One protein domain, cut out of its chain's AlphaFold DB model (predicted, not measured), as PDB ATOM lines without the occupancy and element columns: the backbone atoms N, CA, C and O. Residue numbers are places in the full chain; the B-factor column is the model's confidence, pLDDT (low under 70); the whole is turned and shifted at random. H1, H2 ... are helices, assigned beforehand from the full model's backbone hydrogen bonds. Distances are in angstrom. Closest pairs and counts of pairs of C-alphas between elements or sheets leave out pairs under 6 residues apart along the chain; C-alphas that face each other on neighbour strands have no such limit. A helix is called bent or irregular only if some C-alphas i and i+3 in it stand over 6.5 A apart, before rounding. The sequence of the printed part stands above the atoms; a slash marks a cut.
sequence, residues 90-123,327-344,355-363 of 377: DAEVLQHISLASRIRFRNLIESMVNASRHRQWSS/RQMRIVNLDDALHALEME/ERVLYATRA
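This is residues 90 to 123, 327 to 344 and 355 to 363 of the 377 residues of the protein "TBP-associated factor 4" of Meira miltonrushii (UniProt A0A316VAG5). One long helix, H1, makes the long axis of the domain; the short helix H2 crosses it over residues 108 to 116, and a second short helix, H3, lies beyond H2 on the side away from H1. Residues 90 to 103, of which 91 to 103 belong to H1, stick out as a free arm, and the rest forms a smaller, loosely built body. The printed part has 61 residues with three named helices, in the order H1, H2, H3 along the chain, and no named strand; the class is all helix. The whole is loose, with a radius of gyration of the C-alphas of 15.0 A, and elongated, spanning 50 by 29 by 17 A.

H1 covers residues 91 to 120 and measures 44.1 A from first to last C-alpha. It begins with C-alpha 91 at (65.218, 191.750, 166.672) and ends with C-alpha 120 at (97.128, 205.481, 139.530). H2 covers residues 334 to 343 and measures 14.3 A. H3 covers residues 355 to 363 and measures 12.1 A, ending with C-alpha 363 at (108.365, 191.644, 156.570).

H1 touches H2 with residues 108 to 116 alone. The closest C-alphas of the two are those of Met 112 and Ala 340, 5.2 A apart. Their lines stand at a steep tilt of 64 degrees, and they run opposite ways. H2 and H3 only just touch, with 3 pairs of C-alphas within 8 A. The closest C-alphas of these two are those of Glu 342 and Glu 355, 6.4 A apart. H2 and H3 stand at a shallow tilt of 30 degrees and run opposite ways. H1 and H3 are apart. In H2 and H3 every O i to N i+4 pair is within hydrogen-bond range; in H1 it is 25 of 26. No helix is bent or irregular.

The two C-alphas farthest apart are those of Asp 90 and Ser 123, 51.7 A. Without residues 90 to 103, which stand free, the body has 47 residues, spans 29 by 26 by 18 A and has a radius of gyration of 11.1 A. The printed part has two cuts. Residues 124 to 326 are not printed, and C-alphas 123 and 327 are 19.0 A apart across that gap, in the link from H1 to H2. Residues 345 to 354 are not printed either, and C-alphas 344 and 355 are 11.1 A apart across that gap, in the link from H2 to H3. The mean pLDDT of the printed part is 80.6. It is under 70 at residues 123, 329 and 355 to 363, and the mean over H3 is 56.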
ATOM      1  N   ASP A  90      66.936 193.048 171.086       90.31
ATOM      2  CA  ASP A  90      65.732 193.058 170.258       90.31
ATOM      3  C   ASP A  90      66.048 192.697 168.793       90.31
ATOM      4  O   ASP A  90      67.168 192.901 168.313       90.31
ATOM      5  N   ALA A  91      65.061 192.180 168.061       84.12
ATOM      6  CA  ALA A  91      65.218 191.750 166.672       84.12
ATOM      7  C   ALA A  91      65.585 192.919 165.735       84.12
ATOM      8  O   ALA A  91      66.429 192.764 164.850       84.12
ATOM      9  N   GLU A  92      65.042 194.113 165.989       87.50
ATOM     10  CA  GLU A  92      65.337 195.341 165.236       87.50
ATOM     11  C   GLU A  92      66.815 195.751 165.331       87.50
ATOM     12  O   GLU A  92      67.398 196.282 164.381       87.50
ATOM     13  N   VAL A  93      67.477 195.456 166.456       90.50
ATOM     14  CA  VAL A  93      68.903 195.764 166.650       90.50
ATOM     15  C   VAL A  93      69.761 194.974 165.661       90.50
ATOM     16  O   VAL A  93      70.731 195.508 165.120       90.50
ATOM     17  N   LEU A  94      69.391 193.726 165.362       88.56
ATOM     18  CA  LEU A  94      70.098 192.900 164.380       88.56
ATOM     19  C   LEU A  94      69.982 193.486 162.967       88.56
ATOM     20  O   LEU A  94      70.972 193.509 162.229       88.56
ATOM     21  N   GLN A  95      68.815 194.033 162.612       89.56
ATOM     22  CA  GLN A  95      68.617 194.723 161.338       89.56
ATOM     23  C   GLN A  95      69.505 195.969 161.240       89.56
ATOM     24  O   GLN A  95      70.229 196.126 160.252       89.56
ATOM     25  N   HIS A  96      69.541 196.796 162.286       90.62
ATOM     26  CA  HIS A  96      70.390 197.990 162.337       90.62
ATOM     27  C   HIS A  96      71.883 197.652 162.280       90.62
ATOM     28  O   HIS A  96      72.630 198.319 161.567       90.62
ATOM     29  N   ILE A  97      72.329 196.592 162.962       90.69
ATOM     30  CA  ILE A  97      73.716 196.108 162.880       90.69
ATOM     31  C   ILE A  97      74.047 195.673 161.451       90.69
ATOM     32  O   ILE A  97      75.125 195.996 160.943       90.69
ATOM     33  N   SER A  98      73.133 194.970 160.779       90.12
ATOM     34  CA  SER A  98      73.342 194.537 159.397       90.12
ATOM     35  C   SER A  98      73.453 195.733 158.439       90.12
ATOM     36  O   SER A  98      74.375 195.788 157.621       90.12
ATOM     37  N   LEU A  99      72.598 196.748 158.605       89.00
ATOM     38  CA  LEU A  99      72.612 197.965 157.799       89.00
ATOM     39  C   LEU A  99      73.858 198.819 158.071       89.00
ATOM     40  O   LEU A  99      74.522 199.268 157.137       89.00
ATOM     41  N   ALA A 100      74.221 199.003 159.341       90.31
ATOM     42  CA  ALA A 100      75.439 199.707 159.729       90.31
ATOM     43  C   ALA A 100      76.687 199.010 159.168       90.31
ATOM     44  O   ALA A 100      77.607 199.671 158.684       90.31
ATOM     45  N   SER A 101      76.698 197.673 159.160       89.88
ATOM     46  CA  SER A 101      77.768 196.886 158.545       89.88
ATOM     47  C   SER A 101      77.851 197.140 157.040       89.88
ATOM     48  O   SER A 101      78.945 197.391 156.540       89.88
ATOM     49  N   ARG A 102      76.716 197.177 156.325       88.75
ATOM     50  CA  ARG A 102      76.662 197.539 154.896       88.75
ATOM     51  C   ARG A 102      77.279 198.917 154.635       88.75
ATOM     52  O   ARG A 102      78.119 199.053 153.750       88.75
ATOM     53  N   ILE A 103      76.901 199.928 155.421       90.06
ATOM     54  CA  ILE A 103      77.451 201.292 155.304       90.06
ATOM     55  C   ILE A 103      78.961 201.285 155.565       90.06
ATOM     56  O   ILE A 103      79.722 201.898 154.821       90.06
ATOM     57  N   ARG A 104      79.419 200.546 156.580       87.75
ATOM     58  CA  ARG A 104      80.846 200.423 156.881       87.75
ATOM     59  C   ARG A 104      81.627 199.766 155.741       87.75
ATOM     60  O   ARG A 104      82.671 200.286 155.362       87.75
ATOM     61  N   PHE A 105      81.130 198.667 155.169       89.69
ATOM     62  CA  PHE A 105      81.777 198.020 154.021       89.69
ATOM     63  C   PHE A 105      81.800 198.921 152.794       89.69
ATOM     64  O   PHE A 105      82.818 198.984 152.112       89.69
ATOM     65  N   ARG A 106      80.726 199.676 152.548       90.69
ATOM     66  CA  ARG A 106      80.708 200.688 151.495       90.69
ATOM     67  C   ARG A 106      81.807 201.730 151.707       90.69
ATOM     68  O   ARG A 106      82.583 201.964 150.791       90.69
ATOM     69  N   ASN A 107      81.913 202.300 152.906       90.81
ATOM     70  CA  ASN A 107      82.936 203.304 153.215       90.81
ATOM     71  C   ASN A 107      84.359 202.734 153.077       90.81
ATOM     72  O   ASN A 107      85.255 203.427 152.599       90.81
ATOM     73  N   LEU A 108      84.566 201.469 153.457       89.19
ATOM     74  CA  LEU A 108      85.840 200.773 153.268       89.19
ATOM     75  C   LEU A 108      86.160 200.580 151.781       89.19
ATOM     76  O   LEU A 108      87.276 200.833 151.349       89.19
ATOM     77  N   ILE A 109      85.186 200.171 150.970       91.19
ATOM     78  CA  ILE A 109      85.383 200.034 149.523       91.19
ATOM     79  C   ILE A 109      85.659 201.404 148.891       91.19
ATOM     80  O   ILE A 109      86.534 201.517 148.037       91.19
ATOM     81  N   GLU A 110      84.975 202.461 149.327       91.88
ATOM     82  CA  GLU A 110      85.229 203.830 148.868       91.88
ATOM     83  C   GLU A 110      86.660 204.285 149.203       91.88
ATOM     84  O   GLU A 110      87.339 204.846 148.338       91.88
ATOM     85  N   SER A 111      87.171 203.990 150.404       90.69
ATOM     86  CA  SER A 111      88.560 204.306 150.759       90.69
ATOM     87  C   SER A 111      89.573 203.455 149.986       90.69
ATOM     88  O   SER A 111      90.584 203.993 149.535       90.69
ATOM     89  N   MET A 112      89.282 202.177 149.732       89.94
ATOM     90  CA  MET A 112      90.096 201.303 148.876       89.94
ATOM     91  C   MET A 112      90.161 201.803 147.429       89.94
ATOM     92  O   MET A 112      91.232 201.835 146.823       89.94
ATOM     93  N   VAL A 113      89.028 202.234 146.874       90.56
ATOM     94  CA  VAL A 113      88.957 202.818 145.529       90.56
ATOM     95  C   VAL A 113      89.712 204.141 145.480       90.56
ATOM     96  O   VAL A 113      90.428 204.390 144.511       90.56
ATOM     97  N   ASN A 114      89.611 204.976 146.516       90.62
ATOM     98  CA  ASN A 114      90.395 206.205 146.607       90.62
ATOM     99  C   ASN A 114      91.897 205.911 146.689       90.62
ATOM    100  O   ASN A 114      92.660 206.522 145.949       90.62
ATOM    101  N   ALA A 115      92.333 204.941 147.494       88.62
ATOM    102  CA  ALA A 115      93.732 204.516 147.557       88.62
ATOM    103  C   ALA A 115      94.239 204.000 146.198       88.62
ATOM    104  O   ALA A 115      95.291 204.425 145.717       88.62
ATOM    105  N   SER A 116      93.442 203.166 145.522       88.56
ATOM    106  CA  SER A 116      93.750 202.667 144.177       88.56
ATOM    107  C   SER A 116      93.861 203.803 143.155       88.56
ATOM    108  O   SER A 116      94.799 203.849 142.356       88.56
ATOM    109  N   ARG A 117      92.948 204.778 143.228       87.75
ATOM    110  CA  ARG A 117      92.994 206.010 142.436       87.75
ATOM    111  C   ARG A 117      94.242 206.825 142.739       87.75
ATOM    112  O   ARG A 117      94.879 207.272 141.799       87.75
ATOM    113  N   HIS A 118      94.640 206.980 143.999       85.69
ATOM    114  CA  HIS A 118      95.871 207.685 144.364       85.69
ATOM    115  C   HIS A 118      97.123 207.001 143.807       85.69
ATOM    116  O   HIS A 118      98.010 207.690 143.310       85.69
ATOM    117  N   ARG A 119      97.176 205.661 143.807       81.62
ATOM    118  CA  ARG A 119      98.259 204.912 143.151       81.62
ATOM    119  C   ARG A 119      98.343 205.231 141.657       81.62
ATOM    120  O   ARG A 119      99.433 205.374 141.120       81.62
ATOM    121  N   GLN A 120      97.199 205.324 140.987       78.50
ATOM    122  CA  GLN A 120      97.128 205.481 139.530       78.50
ATOM    123  C   GLN A 120      97.223 206.931 139.054       78.50
ATOM    124  O   GLN A 120      97.744 207.190 137.975       78.50
ATOM    125  N   TRP A 121      96.721 207.877 139.847       72.62
ATOM    126  CA  TRP A 121      96.776 209.311 139.565       72.62
ATOM    127  C   TRP A 121      98.006 209.997 140.146       72.62
ATOM    128  O   TRP A 121      98.110 211.220 140.071       72.62
ATOM    129  N   SER A 122      98.958 209.241 140.690       73.25
ATOM    130  CA  SER A 122     100.255 209.813 141.021       73.25
ATOM    131  C   SER A 122     100.958 210.230 139.724       73.25
ATOM    132  O   SER A 122     101.253 209.390 138.872       73.25
ATOM    133  N   SER A 123     101.162 211.540 139.561       59.59
ATOM    134  CA  SER A 123     101.547 212.185 138.297       59.59
ATOM    135  C   SER A 123     102.820 211.593 137.683       59.59
ATOM    136  O   SER A 123     102.864 211.358 136.480       59.59
ATOM    137  N   ARG A 327      91.065 198.455 132.566       76.25
ATOM    138  CA  ARG A 327      90.665 197.352 133.449       76.25
ATOM    139  C   ARG A 327      91.636 197.239 134.616       76.25
ATOM    140  O   ARG A 327      91.180 197.224 135.750       76.25
ATOM    141  N   GLN A 328      92.942 197.277 134.371       70.50
ATOM    142  CA  GLN A 328      93.983 197.275 135.402       70.50
ATOM    143  C   GLN A 328      93.882 198.498 136.322       70.50
ATOM    144  O   GLN A 328      94.029 198.368 137.534       70.50
ATOM    145  N   MET A 329      93.513 199.658 135.778       67.94
ATOM    146  CA  MET A 329      93.188 200.867 136.539       67.94
ATOM    147  C   MET A 329      91.901 200.738 137.378       67.94
ATOM    148  O   MET A 329      91.661 201.489 138.316       67.94
ATOM    149  N   ARG A 330      91.026 199.775 137.099       70.81
ATOM    150  CA  ARG A 330      89.842 199.528 137.940       70.81
ATOM    151  C   ARG A 330      90.072 198.437 138.982       70.81
ATOM    152  O   ARG A 330      89.192 198.223 139.811       70.81
ATOM    153  N   ILE A 331      91.226 197.767 138.964       83.56
ATOM    154  CA  ILE A 331      91.546 196.708 139.921       83.56
ATOM    155  C   ILE A 331      92.106 197.328 141.203       83.56
ATOM    156  O   ILE A 331      93.169 197.959 141.231       83.56
ATOM    157  N   VAL A 332      91.373 197.093 142.285       85.81
ATOM    158  CA  VAL A 332      91.833 197.346 143.646       85.81
ATOM    159  C   VAL A 332      92.800 196.229 144.031       85.81
ATOM    160  O   VAL A 332      92.438 195.052 144.001       85.81
ATOM    161  N   ASN A 333      94.032 196.593 144.381       87.62
ATOM    162  CA  ASN A 333      95.037 195.627 144.818       87.62
ATOM    163  C   ASN A 333      94.958 195.409 146.333       87.62
ATOM    164  O   ASN A 333      94.401 196.216 147.076       87.62
ATOM    165  N   LEU A 334      95.593 194.332 146.801       86.19
ATOM    166  CA  LEU A 334      95.709 194.028 148.229       86.19
ATOM    167  C   LEU A 334      96.421 195.148 149.009       86.19
ATOM    168  O   LEU A 334      96.046 195.426 150.142       86.19
ATOM    169  N   ASP A 335      97.379 195.841 148.393       83.94
ATOM    170  CA  ASP A 335      98.065 196.979 149.017       83.94
ATOM    171  C   ASP A 335      97.112 198.159 149.269       83.94
ATOM    172  O   ASP A 335      97.170 198.784 150.327       83.94
ATOM    173  N   ASP A 336      96.174 198.411 148.348       87.69
ATOM    174  CA  ASP A 336      95.144 199.447 148.512       87.69
ATOM    175  C   ASP A 336      94.178 199.068 149.645       87.69
ATOM    176  O   ASP A 336      93.765 199.922 150.430       87.69
ATOM    177  N   ALA A 337      93.849 197.773 149.753       87.12
ATOM    178  CA  ALA A 337      93.026 197.219 150.828       87.12
ATOM    179  C   ALA A 337      93.677 197.406 152.200       87.12
ATOM    180  O   ALA A 337      93.034 197.850 153.150       87.12
ATOM    181  N   LEU A 338      94.967 197.091 152.300       83.50
ATOM    182  CA  LEU A 338      95.715 197.233 153.540       83.50
ATOM    183  C   LEU A 338      95.881 198.703 153.937       83.50
ATOM    184  O   LEU A 338      95.694 199.031 155.107       83.50
ATOM    185  N   HIS A 339      96.163 199.586 152.976       83.44
ATOM    186  CA  HIS A 339      96.253 201.023 153.233       83.44
ATOM    187  C   HIS A 339      94.909 201.606 153.699       83.44
ATOM    188  O   HIS A 339      94.850 202.353 154.674       83.44
ATOM    189  N   ALA A 340      93.806 201.213 153.062       86.00
ATOM    190  CA  ALA A 340      92.467 201.615 153.480       86.00
ATOM    191  C   ALA A 340      92.129 201.159 154.911       86.00
ATOM    192  O   ALA A 340      91.561 201.935 155.678       86.00
ATOM    193  N   LEU A 341      92.515 199.936 155.292       82.88
ATOM    194  CA  LEU A 341      92.325 199.398 156.648       82.88
ATOM    195  C   LEU A 341      93.208 200.073 157.706       82.88
ATOM    196  O   LEU A 341      92.853 200.097 158.884       82.88
ATOM    197  N   GLU A 342      94.369 200.592 157.316       76.31
ATOM    198  CA  GLU A 342      95.229 201.389 158.192       76.31
ATOM    199  C   GLU A 342      94.620 202.769 158.460       76.31
ATOM    200  O   GLU A 342      94.579 203.226 159.605       76.31
ATOM    201  N   MET A 343      94.109 203.400 157.403       76.31
ATOM    202  CA  MET A 343      93.494 204.726 157.460       76.31
ATOM    203  C   MET A 343      92.080 204.698 158.057       76.31
ATOM    204  O   MET A 343      91.567 205.740 158.475       76.31
ATOM    205  N   GLU A 344      91.445 203.524 158.139       75.88
ATOM    206  CA  GLU A 344      90.169 203.348 158.826       75.88
ATOM    207  C   GLU A 344      90.349 203.599 160.333       75.88
ATOM    208  O   GLU A 344      90.841 202.776 161.111       75.88
ATOM    209  N   GLU A 355      98.228 198.162 161.390       52.75
ATOM    210  CA  GLU A 355      99.671 198.372 161.614       52.75
ATOM    211  C   GLU A 355     100.427 197.036 161.725       52.75
ATOM    212  O   GLU A 355     101.373 196.770 160.984       52.75
ATOM    213  N   ARG A 356      99.943 196.115 162.571       56.19
ATOM    214  CA  ARG A 356     100.554 194.782 162.723       56.19
ATOM    215  C   ARG A 356     100.478 193.934 161.455       56.19
ATOM    216  O   ARG A 356     101.378 193.133 161.223       56.19
ATOM    217  N   VAL A 357      99.422 194.088 160.657       56.19
ATOM    218  CA  VAL A 357      99.218 193.287 159.442       56.19
ATOM    219  C   VAL A 357     100.145 193.769 158.329       56.19
ATOM    220  O   VAL A 357     100.778 192.934 157.700       56.19
ATOM    221  N   LEU A 358     100.311 195.082 158.149       53.41
ATOM    222  CA  LEU A 358     101.242 195.671 157.182       53.41
ATOM    223  C   LEU A 358     102.704 195.367 157.509       53.41
ATOM    224  O   LEU A 358     103.468 194.996 156.620       53.41
ATOM    225  N   TYR A 359     103.103 195.479 158.779       56.59
ATOM    226  CA  TYR A 359     104.453 195.084 159.181       56.59
ATOM    227  C   TYR A 359     104.678 193.585 158.979       56.59
ATOM    228  O   TYR A 359     105.738 193.201 158.491       56.59
ATOM    229  N   ALA A 360     103.683 192.741 159.269       55.16
ATOM    230  CA  ALA A 360     103.780 191.307 159.021       55.16
ATOM    231  C   ALA A 360     103.862 190.977 157.521       55.16
ATOM    232  O   ALA A 360     104.752 190.236 157.120       55.16
ATOM    233  N   THR A 361     103.002 191.540 156.669       57.59
ATOM    234  CA  THR A 361     103.003 191.250 155.224       57.59
ATOM    235  C   THR A 361     104.224 191.831 154.513       57.59
ATOM    236  O   THR A 361     104.778 191.186 153.624       57.59
ATOM    237  N   ARG A 362     104.703 193.011 154.926       63.00
ATOM    238  CA  ARG A 362     105.916 193.632 154.372       63.00
ATOM    239  C   ARG A 362     107.196 192.934 154.831       63.00
ATOM    240  O   ARG A 362     108.147 192.875 154.059       63.00
ATOM    241  N   ALA A 363     107.222 192.398 156.054       57.12
ATOM    242  CA  ALA A 363     108.365 191.644 156.570       57.12
ATOM    243  C   ALA A 363     108.410 190.192 156.064       57.12
ATOM    244  O   ALA A 363     109.498 189.659 155.866       57.12
TER     245      ALA A 363